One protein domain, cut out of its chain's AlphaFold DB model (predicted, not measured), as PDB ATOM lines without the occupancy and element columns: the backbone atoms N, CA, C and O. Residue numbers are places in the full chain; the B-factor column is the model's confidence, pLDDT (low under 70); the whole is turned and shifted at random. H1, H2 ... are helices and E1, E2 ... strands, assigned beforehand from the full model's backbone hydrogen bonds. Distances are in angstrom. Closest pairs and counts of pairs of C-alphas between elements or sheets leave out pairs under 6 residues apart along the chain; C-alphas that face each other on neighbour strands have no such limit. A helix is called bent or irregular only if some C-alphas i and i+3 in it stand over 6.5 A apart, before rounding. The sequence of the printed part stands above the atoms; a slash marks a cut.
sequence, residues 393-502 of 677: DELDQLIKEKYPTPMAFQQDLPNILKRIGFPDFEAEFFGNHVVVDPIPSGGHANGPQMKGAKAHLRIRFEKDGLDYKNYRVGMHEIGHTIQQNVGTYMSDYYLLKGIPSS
ATOM      1  N   ASP A 393     168.904 101.338 121.462       80.00
ATOM      2  CA  ASP A 393     167.983 100.220 121.699       80.00
ATOM      3  C   ASP A 393     168.232  99.511 123.049       80.00
ATOM      4  O   ASP A 393     167.293  99.046 123.694       80.00
ATOM      5  N   GLU A 394     169.487  99.452 123.513       85.88
ATOM      6  CA  GLU A 394     169.847  98.871 124.816       85.88
ATOM      7  C   GLU A 394     169.405  99.785 125.969       85.88
ATOM      8  O   GLU A 394     168.894  99.307 126.984       85.88
ATOM      9  N   LEU A 395     169.552 101.106 125.801       86.75
ATOM     10  CA  LEU A 395     169.051 102.098 126.758       86.75
ATOM     11  C   LEU A 395     167.523 102.092 126.815       86.75
ATOM     12  O   LEU A 395     166.958 102.128 127.909       86.75
ATOM     13  N   ASP A 396     166.856 102.002 125.665       87.69
ATOM     14  CA  ASP A 396     165.400 101.896 125.588       87.69
ATOM     15  C   ASP A 396     164.904 100.657 126.338       87.69
ATOM     16  O   ASP A 396     163.974 100.758 127.138       87.69
ATOM     17  N   GLN A 397     165.544  99.500 126.141       90.56
ATOM     18  CA  GLN A 397     165.181  98.280 126.858       90.56
ATOM     19  C   GLN A 397     165.374  98.432 128.375       90.56
ATOM     20  O   GLN A 397     164.445  98.157 129.139       90.56
ATOM     21  N   LEU A 398     166.540  98.917 128.816       92.31
ATOM     22  CA  LEU A 398     166.838  99.131 130.236       92.31
ATOM     23  C   LEU A 398     165.808 100.054 130.906       92.31
ATOM     24  O   LEU A 398     165.352  99.796 132.022       92.31
ATOM     25  N   ILE A 399     165.442 101.145 130.235       94.81
ATOM     26  CA  ILE A 399     164.521 102.150 130.774       94.81
ATOM     27  C   ILE A 399     163.096 101.616 130.807       94.81
ATOM     28  O   ILE A 399     162.417 101.829 131.811       94.81
ATOM     29  N   LYS A 400     162.656 100.866 129.794       94.81
ATOM     30  CA  LYS A 400     161.344 100.201 129.805       94.81
ATOM     31  C   LYS A 400     161.234  99.171 130.925       94.81
ATOM     32  O   LYS A 400     160.210  99.114 131.601       94.81
ATOM     33  N   GLU A 401     162.297  98.405 131.175       95.00
ATOM     34  CA  GLU A 401     162.357  97.455 132.293       95.00
ATOM     35  C   GLU A 401     162.275  98.168 133.652       95.00
ATOM     36  O   GLU A 401     161.582  97.707 134.561       95.00
ATOM     37  N   LYS A 402     162.941  99.320 133.788       96.00
ATOM     38  CA  LYS A 402     162.971 100.098 135.035       96.00
ATOM     39  C   LYS A 402     161.700 100.916 135.266       96.00
ATOM     40  O   LYS A 402     161.240 101.044 136.402       96.00
ATOM     41  N   TYR A 403     161.126 101.462 134.198       97.56
ATOM     42  CA  TYR A 403     160.007 102.404 134.204       97.56
ATOM     43  C   TYR A 403     158.892 101.986 133.228       97.56
ATOM     44  O   TYR A 403     158.529 102.748 132.325       97.56
ATOM     45  N   PRO A 404     158.266 100.813 133.440       96.75
ATOM     46  CA  PRO A 404     157.177 100.337 132.586       96.75
ATOM     47  C   PRO A 404     155.888 101.160 132.750       96.75
ATOM     48  O   PRO A 404     154.949 101.015 131.974       96.75
ATOM     49  N   THR A 405     155.798 102.000 133.789       96.56
ATOM     50  CA  THR A 405     154.621 102.833 134.078       96.56
ATOM     51  C   THR A 405     155.023 104.198 134.649       96.56
ATOM     52  O   THR A 405     156.065 104.294 135.307       96.56
ATOM     53  N   PRO A 406     154.168 105.237 134.519       95.62
ATOM     54  CA  PRO A 406     154.377 106.525 135.187       95.62
ATOM     55  C   PRO A 406     154.576 106.411 136.703       95.62
ATOM     56  O   PRO A 406     155.402 107.115 137.279       95.62
ATOM     57  N   MET A 407     153.873 105.475 137.352       96.81
ATOM     58  CA  MET A 407     154.000 105.229 138.792       96.81
ATOM     59  C   MET A 407     155.382 104.679 139.168       96.81
ATOM     60  O   MET A 407     155.942 105.105 140.175       96.81
ATOM     61  N   ALA A 408     155.947 103.769 138.363       97.81
ATOM     62  CA  ALA A 408     157.292 103.239 138.596       97.81
ATOM     63  C   ALA A 408     158.348 104.352 138.519       97.81
ATOM     64  O   ALA A 408     159.225 104.435 139.376       97.81
ATOM     65  N   PHE A 409     158.216 105.256 137.542       97.75
ATOM     66  CA  PHE A 409     159.093 106.419 137.431       97.75
ATOM     67  C   PHE A 409     158.937 107.376 138.621       97.75
ATOM     68  O   PHE A 409     159.933 107.755 139.232       97.75
ATOM     69  N   GLN A 410     157.696 107.697 139.016       97.88
ATOM     70  CA  GLN A 410     157.409 108.557 140.170       97.88
ATOM     71  C   GLN A 410     158.023 108.022 141.470       97.88
ATOM     72  O   GLN A 410     158.609 108.781 142.238       97.88
ATOM     73  N   GLN A 411     157.885 106.719 141.728       98.06
ATOM     74  CA  GLN A 411     158.404 106.084 142.942       98.06
ATOM     75  C   GLN A 411     159.935 106.060 142.993       98.06
ATOM     76  O   GLN A 411     160.500 106.072 144.085       98.06
ATOM     77  N   ASP A 412     160.609 106.048 141.840       97.94
ATOM     78  CA  ASP A 412     162.073 106.050 141.769       97.94
ATOM     79  C   ASP A 412     162.682 107.462 141.794       97.94
ATOM     80  O   ASP A 412     163.902 107.576 141.896       97.94
ATOM     81  N   LEU A 413     161.877 108.537 141.744       98.25
ATOM     82  CA  LEU A 413     162.383 109.919 141.769       98.25
ATOM     83  C   LEU A 413     163.354 110.180 142.936       98.25
ATOM     84  O   LEU A 413     164.438 110.697 142.667       98.25
ATOM     85  N   PRO A 414     163.080 109.779 144.196       98.38
ATOM     86  CA  PRO A 414     164.066 109.924 145.266       98.38
ATOM     87  C   PRO A 414     165.401 109.232 144.956       98.38
ATOM     88  O   PRO A 414     166.457 109.815 145.169       98.38
ATOM     89  N   ASN A 415     165.393 108.021 144.394       97.75
ATOM     90  CA  ASN A 415     166.633 107.307 144.070       97.75
ATOM     91  C   ASN A 415     167.366 107.922 142.872       97.75
ATOM     92  O   ASN A 415     168.595 107.923 142.846       97.75
ATOM     93  N   ILE A 416     166.629 108.441 141.884       97.12
ATOM     94  CA  ILE A 416     167.187 109.221 140.770       97.12
ATOM     95  C   ILE A 416     167.972 110.409 141.330       97.12
ATOM     96  O   ILE A 416     169.129 110.602 140.961       97.12
ATOM     97  N   LEU A 417     167.370 111.155 142.260       97.69
ATOM     98  CA  LEU A 417     168.001 112.317 142.883       97.69
ATOM     99  C   LEU A 417     169.224 111.933 143.729       97.69
ATOM    100  O   LEU A 417     170.254 112.598 143.626       97.69
ATOM    101  N   LYS A 418     169.160 110.830 144.488       96.88
ATOM    102  CA  LYS A 418     170.325 110.304 145.227       96.88
ATOM    103  C   LYS A 418     171.489 109.976 144.290       96.88
ATOM    104  O   LYS A 418     172.621 110.357 144.568       96.88
ATOM    105  N   ARG A 419     171.220 109.324 143.151       95.44
ATOM    106  CA  ARG A 419     172.260 108.961 142.170       95.44
ATOM    107  C   ARG A 419     172.956 110.173 141.555       95.44
ATOM    108  O   ARG A 419     174.159 110.123 141.354       95.44
ATOM    109  N   ILE A 420     172.239 111.268 141.303       93.00
ATOM    110  CA  ILE A 420     172.841 112.506 140.767       93.00
ATOM    111  C   ILE A 420     173.456 113.414 141.848       93.00
ATOM    112  O   ILE A 420     173.838 114.545 141.543       93.00
ATOM    113  N   GLY A 421     173.551 112.935 143.094       93.38
ATOM    114  CA  GLY A 421     174.300 113.580 144.172       93.38
ATOM    115  C   GLY A 421     173.472 114.352 145.201       93.38
ATOM    116  O   GLY A 421     174.059 115.037 146.031       93.38
ATOM    117  N   PHE A 422     172.134 114.275 145.192       96.56
ATOM    118  CA  PHE A 422     171.343 114.886 146.270       96.56
ATOM    119  C   PHE A 422     171.465 114.071 147.566       96.56
ATOM    120  O   PHE A 422     171.313 112.846 147.518       96.56
ATOM    121  N   PRO A 423     171.663 114.720 148.730       95.69
ATOM    122  CA  PRO A 423     171.621 114.027 150.011       95.69
ATOM    123  C   PRO A 423     170.241 113.409 150.276       95.69
ATOM    124  O   PRO A 423     169.235 113.815 149.690       95.69
ATOM    125  N   ASP A 424     170.191 112.429 151.184       96.75
ATOM    126  CA  ASP A 424     168.989 111.624 151.442       96.75
ATOM    127  C   ASP A 424     167.737 112.467 151.712       96.75
ATOM    128  O   ASP A 424     166.682 112.203 151.133       96.75
ATOM    129  N   PHE A 425     167.860 113.498 152.553       96.44
ATOM    130  CA  PHE A 425     166.737 114.352 152.925       96.44
ATOM    131  C   PHE A 425     166.199 115.138 151.725       96.44
ATOM    132  O   PHE A 425     164.998 115.111 151.464       96.44
ATOM    133  N   GLU A 426     167.064 115.823 150.979       97.19
ATOM    134  CA  GLU A 426     166.684 116.610 149.810       97.19
ATOM    135  C   GLU A 426     166.110 115.727 148.703       97.19
ATOM    136  O   GLU A 426     165.094 116.079 148.101       97.19
ATOM    137  N   ALA A 427     166.715 114.565 148.453       97.94
ATOM    138  CA  ALA A 427     166.240 113.619 147.453       97.94
ATOM    139  C   ALA A 427     164.833 113.094 147.784       97.94
ATOM    140  O   ALA A 427     163.951 113.073 146.922       97.94
ATOM    141  N   GLU A 428     164.589 112.721 149.043       98.00
ATOM    142  CA  GLU A 428     163.263 112.310 149.509       98.00
ATOM    143  C   GLU A 428     162.270 113.468 149.492       98.00
ATOM    144  O   GLU A 428     161.123 113.294 149.076       98.00
ATOM    145  N   PHE A 429     162.697 114.660 149.904       97.56
ATOM    146  CA  PHE A 429     161.859 115.844 149.892       97.56
ATOM    147  C   PHE A 429     161.407 116.175 148.468       97.56
ATOM    148  O   PHE A 429     160.204 116.196 148.206       97.56
ATOM    149  N   PHE A 430     162.333 116.392 147.535       97.56
ATOM    150  CA  PHE A 430     161.989 116.779 146.169       97.56
ATOM    151  C   PHE A 430     161.264 115.661 145.422       97.56
ATOM    152  O   PHE A 430     160.240 115.936 144.800       97.56
ATOM    153  N   GLY A 431     161.714 114.407 145.543       97.19
ATOM    154  CA  GLY A 431     161.066 113.272 144.885       97.19
ATOM    155  C   GLY A 431     159.612 113.075 145.331       97.19
ATOM    156  O   GLY A 431     158.738 112.844 144.499       97.19
ATOM    157  N   ASN A 432     159.309 113.256 146.623       96.62
ATOM    158  CA  ASN A 432     157.942 113.110 147.145       96.62
ATOM    159  C   ASN A 432     157.027 114.323 146.874       96.62
ATOM    160  O   ASN A 432     155.797 114.210 146.999       96.62
ATOM    161  N   HIS A 433     157.599 115.468 146.487       97.31
ATOM    162  CA  HIS A 433     156.882 116.695 146.116       97.31
ATOM    163  C   HIS A 433     156.598 116.806 144.612       97.31
ATOM    164  O   HIS A 433     156.251 117.883 144.123       97.31
ATOM    165  N   VAL A 434     156.698 115.694 143.884       97.69
ATOM    166  CA  VAL A 434     156.384 115.599 142.458       97.69
ATOM    167  C   VAL A 434     155.249 114.597 142.228       97.69
ATOM    168  O   VAL A 434     155.137 113.585 142.925       97.69
ATOM    169  N   VAL A 435     154.388 114.903 141.260       97.56
ATOM    170  CA  VAL A 435     153.412 113.992 140.650       97.56
ATOM    171  C   VAL A 435     153.780 113.824 139.181       97.56
ATOM    172  O   VAL A 435     154.037 114.821 138.511       97.56
ATOM    173  N   VAL A 436     153.823 112.591 138.683       97.50
ATOM    174  CA  VAL A 436     154.106 112.288 137.275       97.50
ATOM    175  C   VAL A 436     152.794 112.153 136.507       97.50
ATOM    176  O   VAL A 436     152.031 111.212 136.726       97.50
ATOM    177  N   ASP A 437     152.568 113.076 135.576       95.38
ATOM    178  CA  ASP A 437     151.385 113.143 134.720       95.38
ATOM    179  C   ASP A 437     151.753 112.699 133.287       95.38
ATOM    180  O   ASP A 437     152.498 113.404 132.601       95.38
ATOM    181  N   PRO A 438     151.253 111.561 132.775       92.94
ATOM    182  CA  PRO A 438     151.521 111.171 131.395       92.94
ATOM    183  C   PRO A 438     150.815 112.111 130.403       92.94
ATOM    184  O   PRO A 438     149.629 112.410 130.567       92.94
ATOM    185  N   ILE A 439     151.526 112.549 129.357       89.69
ATOM    186  CA  ILE A 439     150.989 113.403 128.279       89.69
ATOM    187  C   ILE A 439     151.248 112.816 126.877       89.69
ATOM    188  O   ILE A 439     152.141 111.988 126.714       89.69
ATOM    189  N   PRO A 440     150.514 113.240 125.829       79.88
ATOM    190  CA  PRO A 440     150.655 112.670 124.479       79.88
ATOM    191  C   PRO A 440     151.977 112.996 123.765       79.88
ATOM    192  O   PRO A 440     152.396 112.281 122.850       79.88
ATOM    193  N   SER A 441     152.619 114.114 124.118       76.19
ATOM    194  CA  SER A 441     153.832 114.590 123.447       76.19
ATOM    195  C   SER A 441     154.583 115.626 124.273       76.19
ATOM    196  O   SER A 441     153.952 116.491 124.873       76.19
ATOM    197  N   GLY A 442     155.914 115.613 124.182       77.88
ATOM    198  CA  GLY A 442     156.779 116.624 124.793       77.88
ATOM    199  C   GLY A 442     156.972 116.434 126.297       77.88
ATOM    200  O   GLY A 442     156.769 115.339 126.828       77.88
ATOM    201  N   GLY A 443     157.380 117.516 126.956       85.38
ATOM    202  CA  GLY A 443     157.551 117.622 128.400       85.38
ATOM    203  C   GLY A 443     157.122 119.004 128.889       85.38
ATOM    204  O   GLY A 443     157.142 119.962 128.114       85.38
ATOM    205  N   HIS A 444     156.648 119.084 130.132       90.12
ATOM    206  CA  HIS A 444     156.457 120.352 130.840       90.12
ATOM    207  C   HIS A 444     156.356 120.142 132.360       90.12
ATOM    208  O   HIS A 444     155.732 119.188 132.827       90.12
ATOM    209  N   ALA A 445     156.846 121.098 133.146       94.06
ATOM    210  CA  ALA A 445     156.709 121.106 134.597       94.06
ATOM    211  C   ALA A 445     155.784 122.228 135.095       94.06
ATOM    212  O   ALA A 445     156.036 123.414 134.870       94.06
ATOM    213  N   ASN A 446     154.759 121.870 135.872       95.75
ATOM    214  CA  ASN A 446     153.880 122.830 136.547       95.75
ATOM    215  C   ASN A 446     154.156 122.856 138.060       95.75
ATOM    216  O   ASN A 446     153.740 121.969 138.807       95.75
ATOM    217  N   GLY A 447     154.874 123.885 138.507       95.38
ATOM    218  CA  GLY A 447     155.386 123.987 139.873       95.38
ATOM    219  C   GLY A 447     154.377 124.461 140.924       95.38
ATOM    220  O   GLY A 447     153.489 125.261 140.614       95.38
ATOM    221  N   PRO A 448     154.547 124.060 142.201       96.56
ATOM    222  CA  PRO A 448     153.652 124.433 143.292       96.56
ATOM    223  C   PRO A 448     153.604 125.941 143.496       96.56
ATOM    224  O   PRO A 448     154.638 126.586 143.448       96.56
ATOM    225  N   GLN A 449     152.429 126.530 143.740       96.31
ATOM    226  CA  GLN A 449     152.263 127.977 144.003       96.31
ATOM    227  C   GLN A 449     152.015 128.309 145.477       96.31
ATOM    228  O   GLN A 449     151.897 129.472 145.834       96.31
ATOM    229  N   MET A 450     152.016 127.296 146.339       96.12
ATOM    230  CA  MET A 450     151.950 127.430 147.790       96.12
ATOM    231  C   MET A 450     152.619 126.225 148.451       96.12
ATOM    232  O   MET A 450     152.752 125.167 147.833       96.12
ATOM    233  N   LYS A 451     153.006 126.362 149.720       95.38
ATOM    234  CA  LYS A 451     153.476 125.219 150.513       95.38
ATOM    235  C   LYS A 451     152.335 124.213 150.711       95.38
ATOM    236  O   LYS A 451     151.202 124.605 150.967       95.38
ATOM    237  N   GLY A 452     152.657 122.926 150.604       94.69
ATOM    238  CA  GLY A 452     151.707 121.808 150.673       94.69
ATOM    239  C   GLY A 452     151.225 121.305 149.306       94.69
ATOM    240  O   GLY A 452     150.662 120.217 149.233       94.69
ATOM    241  N   ALA A 453     151.478 122.053 148.231       96.94
ATOM    242  CA  ALA A 453     151.168 121.649 146.865       96.94
ATOM    243  C   ALA A 453     152.331 120.880 146.211       96.94
ATOM    244  O   ALA A 453     153.491 121.095 146.549       96.94
ATOM    245  N   LYS A 454     152.041 120.020 145.229       97.62
ATOM    246  CA  LYS A 454     153.071 119.271 144.490       97.62
ATOM    247  C   LYS A 454     153.370 119.892 143.126       97.62
ATOM    248  O   LYS A 454     152.501 120.512 142.509       97.62
ATOM    249  N   ALA A 455     154.599 119.712 142.657       97.62
ATOM    250  CA  ALA A 455     154.946 119.954 141.264       97.62
ATOM    251  C   ALA A 455     154.377 118.826 140.392       97.62
ATOM    252  O   ALA A 455     154.382 117.669 140.804       97.62
ATOM    253  N   HIS A 456     153.913 119.154 139.192       97.88
ATOM    254  CA  HIS A 456     153.467 118.174 138.206       97.88
ATOM    255  C   HIS A 456     154.518 118.054 137.106       97.88
ATOM    256  O   HIS A 456     154.752 119.010 136.367       97.88
ATOM    257  N   LEU A 457     155.142 116.884 137.025       97.44
ATOM    258  CA  LEU A 457     156.093 116.471 136.004       97.44
ATOM    259  C   LEU A 457     155.321 115.828 134.854       97.44
ATOM    260  O   LEU A 457     154.861 114.692 134.984       97.44
ATOM    261  N   ARG A 458     155.157 116.539 133.738       95.62
ATOM    262  CA  ARG A 458     154.425 116.026 132.579       95.62
ATOM    263  C   ARG A 458     155.387 115.531 131.526       95.62
ATOM    264  O   ARG A 458     156.175 116.321 131.018       95.62
ATOM    265  N   ILE A 459     155.297 114.252 131.186       93.56
ATOM    266  CA  ILE A 459     156.132 113.624 130.157       93.56
ATOM    267  C   ILE A 459     155.356 112.563 129.389       93.56
ATOM    268  O   ILE A 459     154.379 111.998 129.886       93.56
ATOM    269  N   ARG A 460     155.798 112.280 128.167       89.69
ATOM    270  CA  ARG A 460     155.226 111.209 127.358       89.69
ATOM    271  C   ARG A 460     155.726 109.837 127.806       89.69
ATOM    272  O   ARG A 460     156.908 109.653 128.067       89.69
ATOM    273  N   PHE A 461     154.807 108.879 127.852       90.56
ATOM    274  CA  PHE A 461     155.097 107.453 127.993       90.56
ATOM    275  C   PHE A 461     154.600 106.733 126.743       90.56
ATOM    276  O   PHE A 461     153.497 107.016 126.267       90.56
ATOM    277  N   GLU A 462     155.396 105.800 126.227       87.62
ATOM    278  CA  GLU A 462     154.938 104.882 125.191       87.62
ATOM    279  C   GLU A 462     154.078 103.772 125.815       87.62
ATOM    280  O   GLU A 462     153.966 103.631 127.037       87.62
ATOM    281  N   LYS A 463     153.444 102.960 124.965       86.56
ATOM    282  CA  LYS A 463     152.543 101.880 125.402       86.56
ATOM    283  C   LYS A 463     153.227 100.862 126.326       86.56
ATOM    284  O   LYS A 463     152.552 100.261 127.159       86.56
ATOM    285  N   ASP A 464     154.525 100.643 126.147       88.00
ATOM    286  CA  ASP A 464     155.344  99.674 126.876       88.00
ATOM    287  C   ASP A 464     156.289 100.311 127.912       88.00
ATOM    288  O   ASP A 464     157.113  99.609 128.492       88.00
ATOM    289  N   GLY A 465     156.145 101.611 128.186       92.50
ATOM    290  CA  GLY A 465     156.917 102.320 129.204       92.50
ATOM    291  C   GLY A 465     157.646 103.543 128.662       92.50
ATOM    292  O   GLY A 465     157.313 104.093 127.613       92.50
ATOM    293  N   LEU A 466     158.627 104.010 129.427       93.44
ATOM    294  CA  LEU A 466     159.466 105.141 129.050       93.44
ATOM    295  C   LEU A 466     160.616 104.659 128.150       93.44
ATOM    296  O   LEU A 466     161.275 103.678 128.480       93.44
ATOM    297  N   ASP A 467     160.866 105.334 127.029       89.00
ATOM    298  CA  ASP A 467     162.066 105.129 126.205       89.00
ATOM    299  C   ASP A 467     163.169 106.138 126.588       89.00
ATOM    300  O   ASP A 467     162.945 107.055 127.389       89.00
ATOM    301  N   TYR A 468     164.379 105.996 126.045       87.44
ATOM    302  CA  TYR A 468     165.499 106.878 126.380       87.44
ATOM    303  C   TYR A 468     165.240 108.330 125.976       87.44
ATOM    304  O   TYR A 468     165.613 109.258 126.702       87.44
ATOM    305  N   LYS A 469     164.554 108.552 124.850       83.62
ATOM    306  CA  LYS A 469     164.189 109.897 124.395       83.62
ATOM    307  C   LYS A 469     163.315 110.606 125.432       83.62
ATOM    308  O   LYS A 469     163.663 111.698 125.885       83.62
ATOM    309  N   ASN A 470     162.197 109.997 125.808       88.19
ATOM    310  CA  ASN A 470     161.253 110.569 126.759       88.19
ATOM    311  C   ASN A 470     161.829 110.586 128.187       88.19
ATOM    312  O   ASN A 470     161.515 111.490 128.958       88.19
ATOM    313  N   TYR A 471     162.739 109.668 128.530       93.31
ATOM    314  CA  TYR A 471     163.503 109.724 129.779       93.31
ATOM    315  C   TYR A 471     164.395 110.963 129.865       93.31
ATOM    316  O   TYR A 471     164.391 111.648 130.887       93.31
ATOM    317  N   ARG A 472     165.123 111.308 128.793       89.38
ATOM    318  CA  ARG A 472     165.928 112.541 128.758       89.38
ATOM    319  C   ARG A 472     165.072 113.792 128.925       89.38
ATOM    320  O   ARG A 472     165.472 114.693 129.659       89.38
ATOM    321  N   VAL A 473     163.894 113.822 128.297       89.38
ATOM    322  CA  VAL A 473     162.895 114.878 128.534       89.38
ATOM    323  C   VAL A 473     162.493 114.893 130.011       89.38
ATOM    324  O   VAL A 473     162.559 115.937 130.645       89.38
ATOM    325  N   GLY A 474     162.189 113.739 130.608       95.25
ATOM    326  CA  GLY A 474     161.885 113.639 132.038       95.25
ATOM    327  C   GLY A 474     162.987 114.149 132.955       95.25
ATOM    328  O   GLY A 474     162.675 114.811 133.939       95.25
ATOM    329  N   MET A 475     164.259 113.935 132.626       96.31
ATOM    330  CA  MET A 475     165.370 114.502 133.393       96.31
ATOM    331  C   MET A 475     165.408 116.035 133.317       96.31
ATOM    332  O   MET A 475     165.611 116.681 134.345       96.31
ATOM    333  N   HIS A 476     165.158 116.622 132.144       94.88
ATOM    334  CA  HIS A 476     165.020 118.075 131.995       94.88
ATOM    335  C   HIS A 476     163.855 118.605 132.853       94.88
ATOM    336  O   HIS A 476     164.041 119.479 133.703       94.88
ATOM    337  N   GLU A 477     162.675 117.993 132.740       97.12
ATOM    338  CA  GLU A 477     161.498 118.402 133.512       97.12
ATOM    339  C   GLU A 477     161.688 118.219 135.033       97.12
ATOM    340  O   GLU A 477     161.216 119.040 135.822       97.12
ATOM    341  N   ILE A 478     162.437 117.199 135.480       97.75
ATOM    342  CA  ILE A 478     162.808 117.035 136.897       97.75
ATOM    343  C   ILE A 478     163.591 118.259 137.380       97.75
ATOM    344  O   ILE A 478     163.305 118.762 138.468       97.75
ATOM    345  N   GLY A 479     164.520 118.789 136.581       96.75
ATOM    346  CA  GLY A 479     165.260 119.994 136.950       96.75
ATOM    347  C   GLY A 479     164.365 121.222 137.140       96.75
ATOM    348  O   GLY A 479     164.523 121.936 138.137       96.75
ATOM    349  N   HIS A 480     163.339 121.406 136.300       97.50
ATOM    350  CA  HIS A 480     162.304 122.412 136.562       97.50
ATOM    351  C   HIS A 480     161.566 122.152 137.881       97.50
ATOM    352  O   HIS A 480     161.399 123.078 138.678       97.50
ATOM    353  N   THR A 481     161.149 120.911 138.160       97.88
ATOM    354  CA  THR A 481     160.423 120.612 139.409       97.88
ATOM    355  C   THR A 481     161.269 120.882 140.657       97.88
ATOM    356  O   THR A 481     160.741 121.410 141.638       97.88
ATOM    357  N   ILE A 482     162.579 120.602 140.627       97.19
ATOM    358  CA  ILE A 482     163.506 120.931 141.721       97.19
ATOM    359  C   ILE A 482     163.555 122.446 141.903       97.19
ATOM    360  O   ILE A 482     163.296 122.938 143.001       97.19
ATOM    361  N   GLN A 483     163.817 123.197 140.831       96.81
ATOM    362  CA  GLN A 483     163.883 124.659 140.862       96.81
ATOM    363  C   GLN A 483     162.598 125.279 141.434       96.81
ATOM    364  O   GLN A 483     162.644 126.149 142.311       96.81
ATOM    365  N   GLN A 484     161.440 124.800 140.982       96.69
ATOM    366  CA  GLN A 484     160.128 125.271 141.417       96.69
ATOM    367  C   GLN A 484     159.833 124.915 142.885       96.69
ATOM    368  O   GLN A 484     159.285 125.744 143.625       96.69
ATOM    369  N   ASN A 485     160.210 123.709 143.322       97.31
ATOM    370  CA  ASN A 485     160.078 123.279 144.713       97.31
ATOM    371  C   ASN A 485     161.000 124.086 145.634       97.31
ATOM    372  O   ASN A 485     160.526 124.601 146.647       97.31
ATOM    373  N   VAL A 486     162.268 124.293 145.266       96.75
ATOM    374  CA  VAL A 486     163.197 125.157 146.017       96.75
ATOM    375  C   VAL A 486     162.609 126.559 146.170       96.75
ATOM    376  O   VAL A 486     162.484 127.054 147.290       96.75
ATOM    377  N   GLY A 487     162.164 127.174 145.070       94.75
ATOM    378  CA  GLY A 487     161.589 128.519 145.105       94.75
ATOM    379  C   GLY A 487     160.349 128.634 146.001       94.75
ATOM    380  O   GLY A 487     160.126 129.674 146.609       94.75
ATOM    381  N   THR A 488     159.536 127.582 146.105       96.12
ATOM    382  CA  THR A 488     158.282 127.612 146.882       96.12
ATOM    383  C   THR A 488     158.488 127.270 148.353       96.12
ATOM    384  O   THR A 488     157.878 127.877 149.235       96.12
ATOM    385  N   TYR A 489     159.339 126.288 148.633       95.62
ATOM    386  CA  TYR A 489     159.492 125.733 149.973       95.62
ATOM    387  C   TYR A 489     160.656 126.335 150.752       95.62
ATOM    388  O   TYR A 489     160.577 126.403 151.979       95.62
ATOM    389  N   MET A 490     161.697 126.794 150.056       94.12
ATOM    390  CA  MET A 490     162.973 127.196 150.655       94.12
ATOM    391  C   MET A 490     163.311 128.682 150.465       94.12
ATOM    392  O   MET A 490     164.341 129.125 150.976       94.12
ATOM    393  N   SER A 491     162.473 129.447 149.755       92.00
ATOM    394  CA  SER A 491     162.610 130.904 149.670       92.00
ATOM    395  C   SER A 491     162.252 131.567 151.001       92.00
ATOM    396  O   SER A 491     161.337 131.135 151.708       92.00
ATOM    397  N   ASP A 492     162.978 132.629 151.330       93.81
ATOM    398  CA  ASP A 492     162.754 133.485 152.495       93.81
ATOM    399  C   ASP A 492     161.572 134.444 152.305       93.81
ATOM    400  O   ASP A 492     160.871 134.741 153.269       93.81
ATOM    401  N   TYR A 493     161.318 134.858 151.061       96.50
ATOM    402  CA  TYR A 493     160.158 135.652 150.657       96.50
ATOM    403  C   TYR A 493     159.410 134.922 149.537       96.50
ATOM    404  O   TYR A 493     159.996 134.564 148.509       96.50
ATOM    405  N   TYR A 494     158.104 134.720 149.702       96.50
ATOM    406  CA  TYR A 494     157.237 134.175 148.654       96.50
ATOM    407  C   TYR A 494     157.305 135.013 147.371       96.50
ATOM    408  O   TYR A 494     157.294 134.470 146.268       96.50
ATOM    409  N   LEU A 495     157.447 136.333 147.489       96.69
ATOM    410  CA  LEU A 495     157.556 137.237 146.339       96.69
ATOM    411  C   LEU A 495     158.889 137.124 145.581       96.69
ATOM    412  O   LEU A 495     158.989 137.613 144.457       96.69
ATOM    413  N   LEU A 496     159.890 136.462 146.168       96.69
ATOM    414  CA  LEU A 496     161.153 136.115 145.510       96.69
ATOM    415  C   LEU A 496     161.180 134.689 144.970       96.69
ATOM    416  O   LEU A 496     162.181 134.292 144.376       96.69
ATOM    417  N   LYS A 497     160.092 133.929 145.127       94.88
ATOM    418  CA  LYS A 497     159.967 132.601 144.538       94.88
ATOM    419  C   LYS A 497     160.248 132.640 143.030       94.88
ATOM    420  O   LYS A 497     159.739 133.490 142.297       94.88
ATOM    421  N   GLY A 498     160.939 131.603 142.567       92.56
ATOM    422  CA  GLY A 498     161.292 131.420 141.166       92.56
ATOM    423  C   GLY A 498     162.701 131.927 140.902       92.56
ATOM    424  O   GLY A 498     163.490 132.078 141.823       92.56
ATOM    425  N   ILE A 499     163.011 132.173 139.642       95.00
ATOM    426  CA  ILE A 499     164.292 132.718 139.183       95.00
ATOM    427  C   ILE A 499     163.996 133.765 138.084       95.00
ATOM    428  O   ILE A 499     162.822 133.916 137.725       95.00
ATOM    429  N   PRO A 500     164.979 134.550 137.601       94.38
ATOM    430  CA  PRO A 500     164.718 135.793 136.866       94.38
ATOM    431  C   PRO A 500     163.790 135.674 135.648       94.38
ATOM    432  O   PRO A 500     162.797 136.402 135.570       94.38
ATOM    433  N   SER A 501     164.090 134.768 134.712       93.50
ATOM    434  CA  SER A 501     163.368 134.619 133.439       93.50
ATOM    435  C   SER A 501     163.610 133.246 132.793       93.50
ATOM    436  O   SER A 501     164.357 132.427 133.331       93.50
ATOM    437  N   SER A 502     162.959 132.970 131.657       91.56
ATOM    438  CA  SER A 502     162.985 131.657 130.996       91.56
ATOM    439  C   SER A 502     164.378 131.095 130.694       91.56
ATOM    440  O   SER A 502     164.560 129.923 131.012       91.56
TER     441      SER A 502
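AT A GLANCE: This is residues 393 to 502 of the 677 residues of an uncharacterized protein of Cyclobacterium xiamenense (UniProt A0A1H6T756). A small three-stranded sheet is covered on one face by helices: the long H4 packs along E3 and E2, and beside it H2, half of the helical hairpin H2 and H3, slants over E1. H1 sits at one end, by the first turn of H4, and past the other end of H4 the unnamed tail of residues 490 to 502 folds back. The printed part has 110 residues, with four named helices and three named strands in the order H1, H2, H3, E1, E2, E3, H4; the class is mixed, helices and strands. The sheet runs E1, E3, E2 and is mixed. The whole is compact, with a radius of gyration of the C-alphas of 14.2 A, yet elongated, spanning 46 by 29 by 22 A.

IN THESE COORDINATES: H1, residues 393 to 402, begins at C-alpha 393 (167.983, 100.220, 121.699) and is 14.2 A long. H2, residues 406 to 419, is 19.4 A long and irregular: C-alphas 411 and 414 are 7.2 A apart. H3 is residues 424 to 432, 11.9 A. E1 is residues 434 to 439, 15.3 A, beginning at C-alpha 434 (156.384, 115.599, 142.458). E2 is residues 443 to 446, 10.3 A, and E3 residues 455 to 460, 16.4 A. H4, residues 468 to 489, is 30.8 A long and ends at C-alpha 489 (159.492, 125.733, 149.973).

HOW THE PARTS SIT: E1 and E3 are parallel neighbours, with N 435 and O 455 within hydrogen-bond range at 2.8 A. E2 and E3 form an antiparallel hairpin, with N 456 and O 446 at 2.8 A. In two layers, helices on one face of a sheet, H2 and H4 lie on the same face. H4 is over E3 and E2 at a height over the sheet of 7.3 A and runs along the strands, at 8 degrees to E3 on the local plane; its closest C-alphas to E2 are Glu 477 and Ala 445, 5.6 A apart. H2 is over E1, at a height of 10.5 A, slantwise to the strands. H2 and H3 touch at a shallow tilt of 22 degrees, opposite ways, closest at the C-alphas of Pro 414 and Gly 431, 4.5 A. H3 and H4 only just touch, with 3 pairs of C-alphas within 8 A, the closest Phe 430 and Ile 482 at 6.3 A. H1 touches H4 with residues 468 to 471 of H4 alone, closest at the C-alphas of Asp 396 and Tyr 468, 5.0 A. H1 is apart from H3 and from the three strands. Every O i to N i+4 pair is within hydrogen-bond range in H1, H3 and H4, and 8 of 10 in H2.

THE WHOLE: The two C-alphas farthest apart, those of Asp 393 and Tyr 493, are 46.4 A apart. The printed part has no cut and no long link. The mean pLDDT of the printed part is 94.1, and no printed residue is under 70.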